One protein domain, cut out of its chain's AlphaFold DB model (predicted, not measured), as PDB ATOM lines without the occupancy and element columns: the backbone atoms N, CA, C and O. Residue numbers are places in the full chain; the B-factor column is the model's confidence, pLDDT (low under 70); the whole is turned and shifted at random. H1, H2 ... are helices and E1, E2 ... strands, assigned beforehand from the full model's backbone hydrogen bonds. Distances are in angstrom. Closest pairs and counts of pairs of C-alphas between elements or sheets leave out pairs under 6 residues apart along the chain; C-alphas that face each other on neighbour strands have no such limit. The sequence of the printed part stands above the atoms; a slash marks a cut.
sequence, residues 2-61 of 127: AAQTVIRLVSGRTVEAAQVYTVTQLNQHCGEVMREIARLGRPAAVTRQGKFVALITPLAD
ATOM      1  N   ALA A   2     113.772 128.241  81.599       47.69
ATOM      2  CA  ALA A   2     114.136 127.882  82.970       47.69
ATOM      3  C   ALA A   2     113.489 128.893  83.928       47.69
ATOM      4  O   ALA A   2     113.593 130.100  83.700       47.69
ATOM      5  N   ALA A   3     112.771 128.412  84.941       54.00
ATOM      6  CA  ALA A   3     112.189 129.272  85.961       54.00
ATOM      7  C   ALA A   3     113.329 129.953  86.733       54.00
ATOM      8  O   ALA A   3     114.107 129.285  87.410       54.00
ATOM      9  N   GLN A   4     113.458 131.270  86.587       59.41
ATOM     10  CA  GLN A   4     114.432 132.052  87.343       59.41
ATOM     11  C   GLN A   4     113.873 132.272  88.749       59.41
ATOM     12  O   GLN A   4     112.738 132.727  88.899       59.41
ATOM     13  N   THR A   5     114.642 131.905  89.775       73.31
ATOM     14  CA  THR A   5     114.214 132.047  91.170       73.31
ATOM     15  C   THR A   5     114.793 133.337  91.726       73.31
ATOM     16  O   THR A   5     116.007 133.487  91.786       73.31
ATOM     17  N   VAL A   6     113.946 134.277  92.146       77.62
ATOM     18  CA  VAL A   6     114.402 135.511  92.801       77.62
ATOM     19  C   VAL A   6     114.412 135.290  94.310       77.62
ATOM     20  O   VAL A   6     113.369 135.021  94.906       77.62
ATOM     21  N   ILE A   7     115.582 135.414  94.930       74.19
ATOM     22  CA  ILE A   7     115.751 135.358  96.383       74.19
ATOM     23  C   ILE A   7     115.866 136.779  96.906       74.19
ATOM     24  O   ILE A   7     116.688 137.564  96.435       74.19
ATOM     25  N   ARG A   8     115.051 137.108  97.906       74.81
ATOM     26  CA  ARG A   8     115.171 138.360  98.642       74.81
ATOM     27  C   ARG A   8     115.996 138.121  99.898       74.81
ATOM     28  O   ARG A   8     115.588 137.341 100.753       74.81
ATOM     29  N   LEU A   9     117.143 138.779  99.980       70.38
ATOM     30  CA  LEU A   9     118.010 138.752 101.151       70.38
ATOM     31  C   LEU A   9     117.444 139.662 102.249       70.38
ATOM     32  O   LEU A   9     116.663 140.579 101.971       70.38
ATOM     33  N   VAL A  10     117.863 139.427 103.493       67.75
ATOM     34  CA  VAL A  10     117.449 140.224 104.664       67.75
ATOM     35  C   VAL A  10     117.850 141.695 104.508       67.75
ATOM     36  O   VAL A  10     117.081 142.582 104.869       67.75
ATOM     37  N   SER A  11     118.970 141.964 103.830       68.00
ATOM     38  CA  SER A  11     119.428 143.309 103.446       68.00
ATOM     39  C   SER A  11     118.502 144.045 102.461       68.00
ATOM     40  O   SER A  11     118.776 145.176 102.066       68.00
ATOM     41  N   GLY A  12     117.413 143.413 102.009       69.62
ATOM     42  CA  GLY A  12     116.474 143.955 101.027       69.62
ATOM     43  C   GLY A  12     116.936 143.810  99.574       69.62
ATOM     44  O   GLY A  12     116.137 144.041  98.662       69.62
ATOM     45  N   ARG A  13     118.186 143.378  99.353       72.69
ATOM     46  CA  ARG A  13     118.728 143.046  98.031       72.69
ATOM     47  C   ARG A  13     118.014 141.828  97.450       72.69
ATOM     48  O   ARG A  13     117.641 140.901  98.166       72.69
ATOM     49  N   THR A  14     117.838 141.823  96.135       75.94
ATOM     50  CA  THR A  14     117.306 140.674  95.398       75.94
ATOM     51  C   THR A  14     118.404 140.052  94.559       75.94
ATOM     52  O   THR A  14     119.081 140.762  93.819       75.94
ATOM     53  N   VAL A  15     118.548 138.735  94.649       75.75
ATOM     54  CA  VAL A  15     119.493 137.963  93.846       75.75
ATOM     55  C   VAL A  15     118.725 136.976  92.982       75.75
ATOM     56  O   VAL A  15     117.839 136.269  93.462       75.75
ATOM     57  N   GLU A  16     119.068 136.919  91.701       80.38
ATOM     58  CA  GLU A  16     118.543 135.903  90.798       80.38
ATOM     59  C   GLU A  16     119.370 134.622  90.909       80.38
ATOM     60  O   GLU A  16     120.531 134.574  90.502       80.38
ATOM     61  N   ALA A  17     118.753 133.568  91.436       78.81
ATOM     62  CA  ALA A  17     119.295 132.224  91.395       78.81
ATOM     63  C   ALA A  17     118.923 131.550  90.070       78.81
ATOM     64  O   ALA A  17     117.746 131.344  89.749       78.81
ATOM     65  N   ALA A  18     119.954 131.189  89.307       80.00
ATOM     66  CA  ALA A  18     119.804 130.501  88.031       80.00
ATOM     67  C   ALA A  18     119.371 129.042  88.211       80.00
ATOM     68  O   ALA A  18     118.672 128.501  87.355       80.00
ATOM     69  N   GLN A  19     119.791 128.421  89.316       89.06
ATOM     70  CA  GLN A  19     119.479 127.039  89.664       89.06
ATOM     71  C   GLN A  19     119.142 126.896  91.145       89.06
ATOM     72  O   GLN A  19     119.557 127.706  91.977       89.06
ATOM     73  N   VAL A  20     118.393 125.840  91.460       90.69
ATOM     74  CA  VAL A  20     118.050 125.452  92.826       90.69
ATOM     75  C   VAL A  20     118.487 124.009  93.035       90.69
ATOM     76  O   VAL A  20     117.997 123.109  92.355       90.69
ATOM     77  N   TYR A  21     119.371 123.795  93.999       92.31
ATOM     78  CA  TYR A  21     119.799 122.473  94.436       92.31
ATOM     79  C   TYR A  21     119.214 122.166  95.812       92.31
ATOM     80  O   TYR A  21     118.947 123.048  96.629       92.31
ATOM     81  N   THR A  22     119.010 120.889  96.094       94.06
ATOM     82  CA  THR A  22     118.757 120.420  97.456       94.06
ATOM     83  C   THR A  22     120.079 120.181  98.180       94.06
ATOM     84  O   THR A  22     121.085 119.860  97.549       94.06
ATOM     85  N   VAL A  23     120.074 120.254  99.511       93.12
ATOM     86  CA  VAL A  23     121.228 119.852 100.337       93.12
ATOM     87  C   VAL A  23     121.662 118.420 100.011       93.12
ATOM     88  O   VAL A  23     122.851 118.135  99.953       93.12
ATOM     89  N   THR A  24     120.716 117.522  99.727       93.69
ATOM     90  CA  THR A  24     121.028 116.144  99.328       93.69
ATOM     91  C   THR A  24     121.816 116.092  98.019       93.69
ATOM     92  O   THR A  24     122.845 115.427  97.967       93.69
ATOM     93  N   GLN A  25     121.376 116.818  96.984       93.44
ATOM     94  CA  GLN A  25     122.097 116.897  95.707       93.44
ATOM     95  C   GLN A  25     123.487 117.506  95.887       93.44
ATOM     96  O   GLN A  25     124.455 116.977  95.347       93.44
ATOM     97  N   LEU A  26     123.592 118.577  96.676       93.62
ATOM     98  CA  LEU A  26     124.873 119.208  96.967       93.62
ATOM     99  C   LEU A  26     125.823 118.240  97.684       93.62
ATOM    100  O   LEU A  26     126.974 118.129  97.293       93.62
ATOM    101  N   ASN A  27     125.347 117.488  98.677       93.75
ATOM    102  CA  ASN A  27     126.181 116.542  99.423       93.75
ATOM    103  C   ASN A  27     126.632 115.353  98.567       93.75
ATOM    104  O   ASN A  27     127.767 114.902  98.685       93.75
ATOM    105  N   GLN A  28     125.748 114.833  97.713       95.50
ATOM    106  CA  GLN A  28     126.031 113.649  96.897       95.50
ATOM    107  C   GLN A  28     126.855 113.975  95.643       95.50
ATOM    108  O   GLN A  28     127.656 113.151  95.212       95.50
ATOM    109  N   HIS A  29     126.688 115.174  95.081       95.19
ATOM    110  CA  HIS A  29     127.272 115.581  93.799       95.19
ATOM    111  C   HIS A  29     128.023 116.916  93.893       95.19
ATOM    112  O   HIS A  29     128.058 117.683  92.931       95.19
ATOM    113  N   CYS A  30     128.645 117.205  95.043       93.75
ATOM    114  CA  CYS A  30     129.242 118.513  95.346       93.75
ATOM    115  C   CYS A  30     130.148 119.033  94.223       93.75
ATOM    116  O   CYS A  30     129.960 120.141  93.731       93.75
ATOM    117  N   GLY A  31     131.086 118.207  93.750       92.56
ATOM    118  CA  GLY A  31     132.025 118.614  92.703       92.56
ATOM    119  C   GLY A  31     131.359 118.943  91.362       92.56
ATOM    120  O   GLY A  31     131.828 119.826  90.650       92.56
ATOM    121  N   GLU A  32     130.274 118.255  91.009       93.44
ATOM    122  CA  GLU A  32     129.521 118.516  89.775       93.44
ATOM    123  C   GLU A  32     128.672 119.778  89.910       93.44
ATOM    124  O   GLU A  32     128.730 120.642  89.038       93.44
ATOM    125  N   VAL A  33     127.973 119.918  91.038       93.94
ATOM    126  CA  VAL A  33     127.161 121.095  91.364       93.94
ATOM    127  C   VAL A  33     128.027 122.355  91.396       93.94
ATOM    128  O   VAL A  33     127.710 123.333  90.726       93.94
ATOM    129  N   MET A  34     129.167 122.332  92.091       92.69
ATOM    130  CA  MET A  34     130.075 123.483  92.158       92.69
ATOM    131  C   MET A  34     130.666 123.836  90.790       92.69
ATOM    132  O   MET A  34     130.710 125.012  90.428       92.69
ATOM    133  N   ARG A  35     131.074 122.835  89.993       91.19
ATOM    134  CA  ARG A  35     131.539 123.069  88.613       91.19
ATOM    135  C   ARG A  35     130.456 123.694  87.749       91.19
ATOM    136  O   ARG A  35     130.755 124.562  86.935       91.19
ATOM    137  N   GLU A  36     129.213 123.257  87.901       91.25
ATOM    138  CA  GLU A  36     128.093 123.808  87.153       91.25
ATOM    139  C   GLU A  36     127.799 125.259  87.546       91.25
ATOM    140  O   GLU A  36     127.677 126.103  86.658       91.25
ATOM    141  N   ILE A  37     127.759 125.563  88.845       90.25
ATOM    142  CA  ILE A  37     127.575 126.926  89.361       90.25
ATOM    143  C   ILE A  37     128.685 127.848  88.845       90.25
ATOM    144  O   ILE A  37     128.396 128.912  88.295       90.25
ATOM    145  N   ALA A  38     129.946 127.414  88.942       88.06
ATOM    146  CA  ALA A  38     131.094 128.165  88.440       88.06
ATOM    147  C   ALA A  38     131.015 128.390  86.922       88.06
ATOM    148  O   ALA A  38     131.162 129.516  86.456       88.06
ATOM    149  N   ARG A  39     130.702 127.342  86.146       89.06
ATOM    150  CA  ARG A  39     130.548 127.419  84.683       89.06
ATOM    151  C   ARG A  39     129.446 128.388  84.262       89.06
ATOM    152  O   ARG A  39     129.561 129.025  83.222       89.06
ATOM    153  N   LEU A  40     128.357 128.458  85.025       88.00
ATOM    154  CA  LEU A  40     127.237 129.346  84.721       88.00
ATOM    155  C   LEU A  40     127.509 130.795  85.110       88.00
ATOM    156  O   LEU A  40     126.807 131.672  84.611       88.00
ATOM    157  N   GLY A  41     128.475 131.049  86.000       85.88
ATOM    158  CA  GLY A  41     128.797 132.394  86.478       85.88
ATOM    159  C   GLY A  41     127.616 133.091  87.161       85.88
ATOM    160  O   GLY A  41     127.582 134.315  87.238       85.88
ATOM    161  N   ARG A  42     126.615 132.330  87.618       84.50
ATOM    162  CA  ARG A  42     125.394 132.848  88.243       84.50
ATOM    163  C   ARG A  42     125.168 132.188  89.602       84.50
ATOM    164  O   ARG A  42     125.461 130.999  89.737       84.50
ATOM    165  N   PRO A  43     124.604 132.915  90.580       86.94
ATOM    166  CA  PRO A  43     124.256 132.346  91.873       86.94
ATOM    167  C   PRO A  43     123.289 131.163  91.759       86.94
ATOM    168  O   PRO A  43     122.416 131.127  90.883       86.94
ATOM    169  N   ALA A  44     123.408 130.224  92.690       90.06
ATOM    170  CA  ALA A  44     122.482 129.114  92.855       90.06
ATOM    171  C   ALA A  44     121.960 129.036  94.289       90.06
ATOM    172  O   ALA A  44     122.688 129.260  95.255       90.06
ATOM    173  N   ALA A  45     120.681 128.702  94.423       88.94
ATOM    174  CA  ALA A  45     120.029 128.514  95.707       88.94
ATOM    175  C   ALA A  45     120.199 127.076  96.195       88.94
ATOM    176  O   ALA A  45     120.088 126.131  95.415       88.94
ATOM    177  N   VAL A  46     120.367 126.902  97.499       87.50
ATOM    178  CA  VAL A  46     120.364 125.602  98.165       87.50
ATOM    179  C   VAL A  46     119.164 125.527  99.095       87.50
ATOM    180  O   VAL A  46     118.898 126.440  99.880       87.50
ATOM    181  N   THR A  47     118.436 124.418  99.010       87.75
ATOM    182  CA  THR A  47     117.215 124.182  99.780       87.75
ATOM    183  C   THR A  47     117.271 122.893 100.592       87.75
ATOM    184  O   THR A  47     117.891 121.905 100.201       87.75
ATOM    185  N   ARG A  48     116.555 122.858 101.715       88.88
ATOM    186  CA  ARG A  48     116.298 121.648 102.504       88.88
ATOM    187  C   ARG A  48     114.799 121.528 102.720       88.88
ATOM    188  O   ARG A  48     114.187 122.420 103.294       88.88
ATOM    189  N   GLN A  49     114.203 120.436 102.234       89.56
ATOM    190  CA  GLN A  49     112.754 120.198 102.334       89.56
ATOM    191  C   GLN A  49     111.917 121.387 101.808       89.56
ATOM    192  O   GLN A  49     110.925 121.787 102.411       89.56
ATOM    193  N   GLY A  50     112.362 121.998 100.702       81.31
ATOM    194  CA  GLY A  50     111.704 123.156 100.084       81.31
ATOM    195  C   GLY A  50     111.946 124.501 100.778       81.31
ATOM    196  O   GLY A  50     111.473 125.521 100.286       81.31
ATOM    197  N   LYS A  51     112.688 124.537 101.890       82.94
ATOM    198  CA  LYS A  51     113.096 125.779 102.557       82.94
ATOM    199  C   LYS A  51     114.453 126.232 102.039       82.94
ATOM    200  O   LYS A  51     115.338 125.397 101.876       82.94
ATOM    201  N   PHE A  52     114.617 127.528 101.794       83.38
ATOM    202  CA  PHE A  52     115.917 128.127 101.486       83.38
ATOM    203  C   PHE A  52     116.876 127.958 102.674       83.38
ATOM    204  O   PHE A  52     116.455 128.106 103.819       83.38
ATOM    205  N   VAL A  53     118.135 127.620 102.393       85.88
ATOM    206  CA  VAL A  53     119.178 127.416 103.415       85.88
ATOM    207  C   VAL A  53     120.446 128.188 103.087       85.88
ATOM    208  O   VAL A  53     121.058 128.737 103.994       85.88
ATOM    209  N   ALA A  54     120.850 128.229 101.815       84.25
ATOM    210  CA  ALA A  54     122.065 128.929 101.416       84.25
ATOM    211  C   ALA A  54     121.972 129.454  99.983       84.25
ATOM    212  O   ALA A  54     121.210 128.937  99.162       84.25
ATOM    213  N   LEU A  55     122.796 130.449  99.676       85.38
ATOM    214  CA  LEU A  55     123.067 130.915  98.323       85.38
ATOM    215  C   LEU A  55     124.552 130.678  98.035       85.38
ATOM    216  O   LEU A  55     125.401 131.078  98.824       85.38
ATOM    217  N   ILE A  56     124.860 130.033  96.915       89.50
ATOM    218  CA  ILE A  56     126.232 129.849  96.443       89.50
ATOM    219  C   ILE A  56     126.432 130.787  95.261       89.50
ATOM    220  O   ILE A  56     125.789 130.623  94.222       89.50
ATOM    221  N   THR A  57     127.326 131.757  95.417       86.06
ATOM    222  CA  THR A  57     127.653 132.741  94.381       86.06
ATOM    223  C   THR A  57     129.062 132.474  93.860       86.06
ATOM    224  O   THR A  57     130.002 132.491  94.654       86.06
ATOM    225  N   PRO A  58     129.244 132.220  92.552       85.38
ATOM    226  CA  PRO A  58     130.579 132.093  91.988       85.38
ATOM    227  C   PRO A  58     131.287 133.452  92.012       85.38
ATOM    228  O   PRO A  58     130.700 134.472  91.652       85.38
ATOM    229  N   LEU A  59     132.555 133.458  92.418       81.00
ATOM    230  CA  LEU A  59     133.425 134.628  92.328       81.00
ATOM    231  C   LEU A  59     134.069 134.625  90.935       81.00
ATOM    232  O   LEU A  59     134.769 133.676  90.589       81.00
ATOM    233  N   ALA A  60     133.794 135.637  90.113       67.19
ATOM    234  CA  ALA A  60     134.378 135.760  88.777       67.19
ATOM    235  C   ALA A  60     135.576 136.718  88.806       67.19
ATOM    236  O   ALA A  60     135.431 137.838  89.290       67.19
ATOM    237  N   ASP A  61     136.723 136.283  88.271       59.75
ATOM    238  CA  ASP A  61     137.939 137.094  88.077       59.75
ATOM    239  C   ASP A  61     138.435 137.848  89.322       59.75
ATOM    240  O   ASP A  61     139.019 138.929  89.219       59.75
TER     241      ASP A  61
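This is residues 2 to 61 of the 127 residues of an uncharacterized protein of Pseudonocardiales bacterium (UniProt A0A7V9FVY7). What shape do these atoms make? A small sheet, E3 E4 E5, is partly covered on one face by two short helices, H1 and H2, as two layers, while a separate hairpin of E1 and E2 lies away from the helices. The strand E2 runs on into E3 at 77 degrees, and residues 57 to 61 form a tail after E5. How is it built? The 60 printed residues hold E1 E2 E3 H1 H2 E4 E5 in that order, of mixed class, helices and strands; the larger sheet is mixed, the pair antiparallel. It is compact, with a radius of gyration of the C-alphas of 11.3 A and spans of 33 by 31 by 22 A.

How does the first pair run? E1, residues 5 to 8, and E2, residues 14 to 17, form an antiparallel hairpin, with N 7 and O 15 within hydrogen-bond range at 2.8 A. What makes the larger sheet? Inner strand E4, residues 44 to 48, is parallel to E3, residues 19 to 22, with N 45 and O 19 at 2.9 A. E4 and E5, residues 51 to 56, form an antiparallel hairpin, with N 46 and O 54 at 2.8 A. Where are the helices? H1, residues 23 to 28, stands up from the sheet over E3 at a height over the sheet of 6.4 A; H2, residues 30 to 40, is on the sheet, its closest C-alphas to E4 being Ile 37 and Ala 44, 6.6 A apart. H1 and H2 are close but not clearly touching, their closest C-alphas, Leu 26 and Val 33, 6.3 A apart, and in both every O i to N i+4 pair is within hydrogen-bond range. E3, H1 H2, E4 is a strand-helix-strand unit, parallel neighbour strands with helices between, its crossover right-handed.

Where does E1 begin and E5 end? C-alpha 5 is at (114.214, 132.047, 91.170) and C-alpha 56 at (126.232, 129.849, 96.443). Which elements are longer? From first to last C-alpha, H2 measures 15.3 A, E5 15.0 A and E4 13.7 A.

How far does it reach? The two C-alphas farthest apart, Gln 49 and Asp 61, are 33.5 A apart; the printed part has no cut and its links between elements are tight. Where is confidence low? Residues 2 to 4, 10 to 12 and 60 to 61 are under 70.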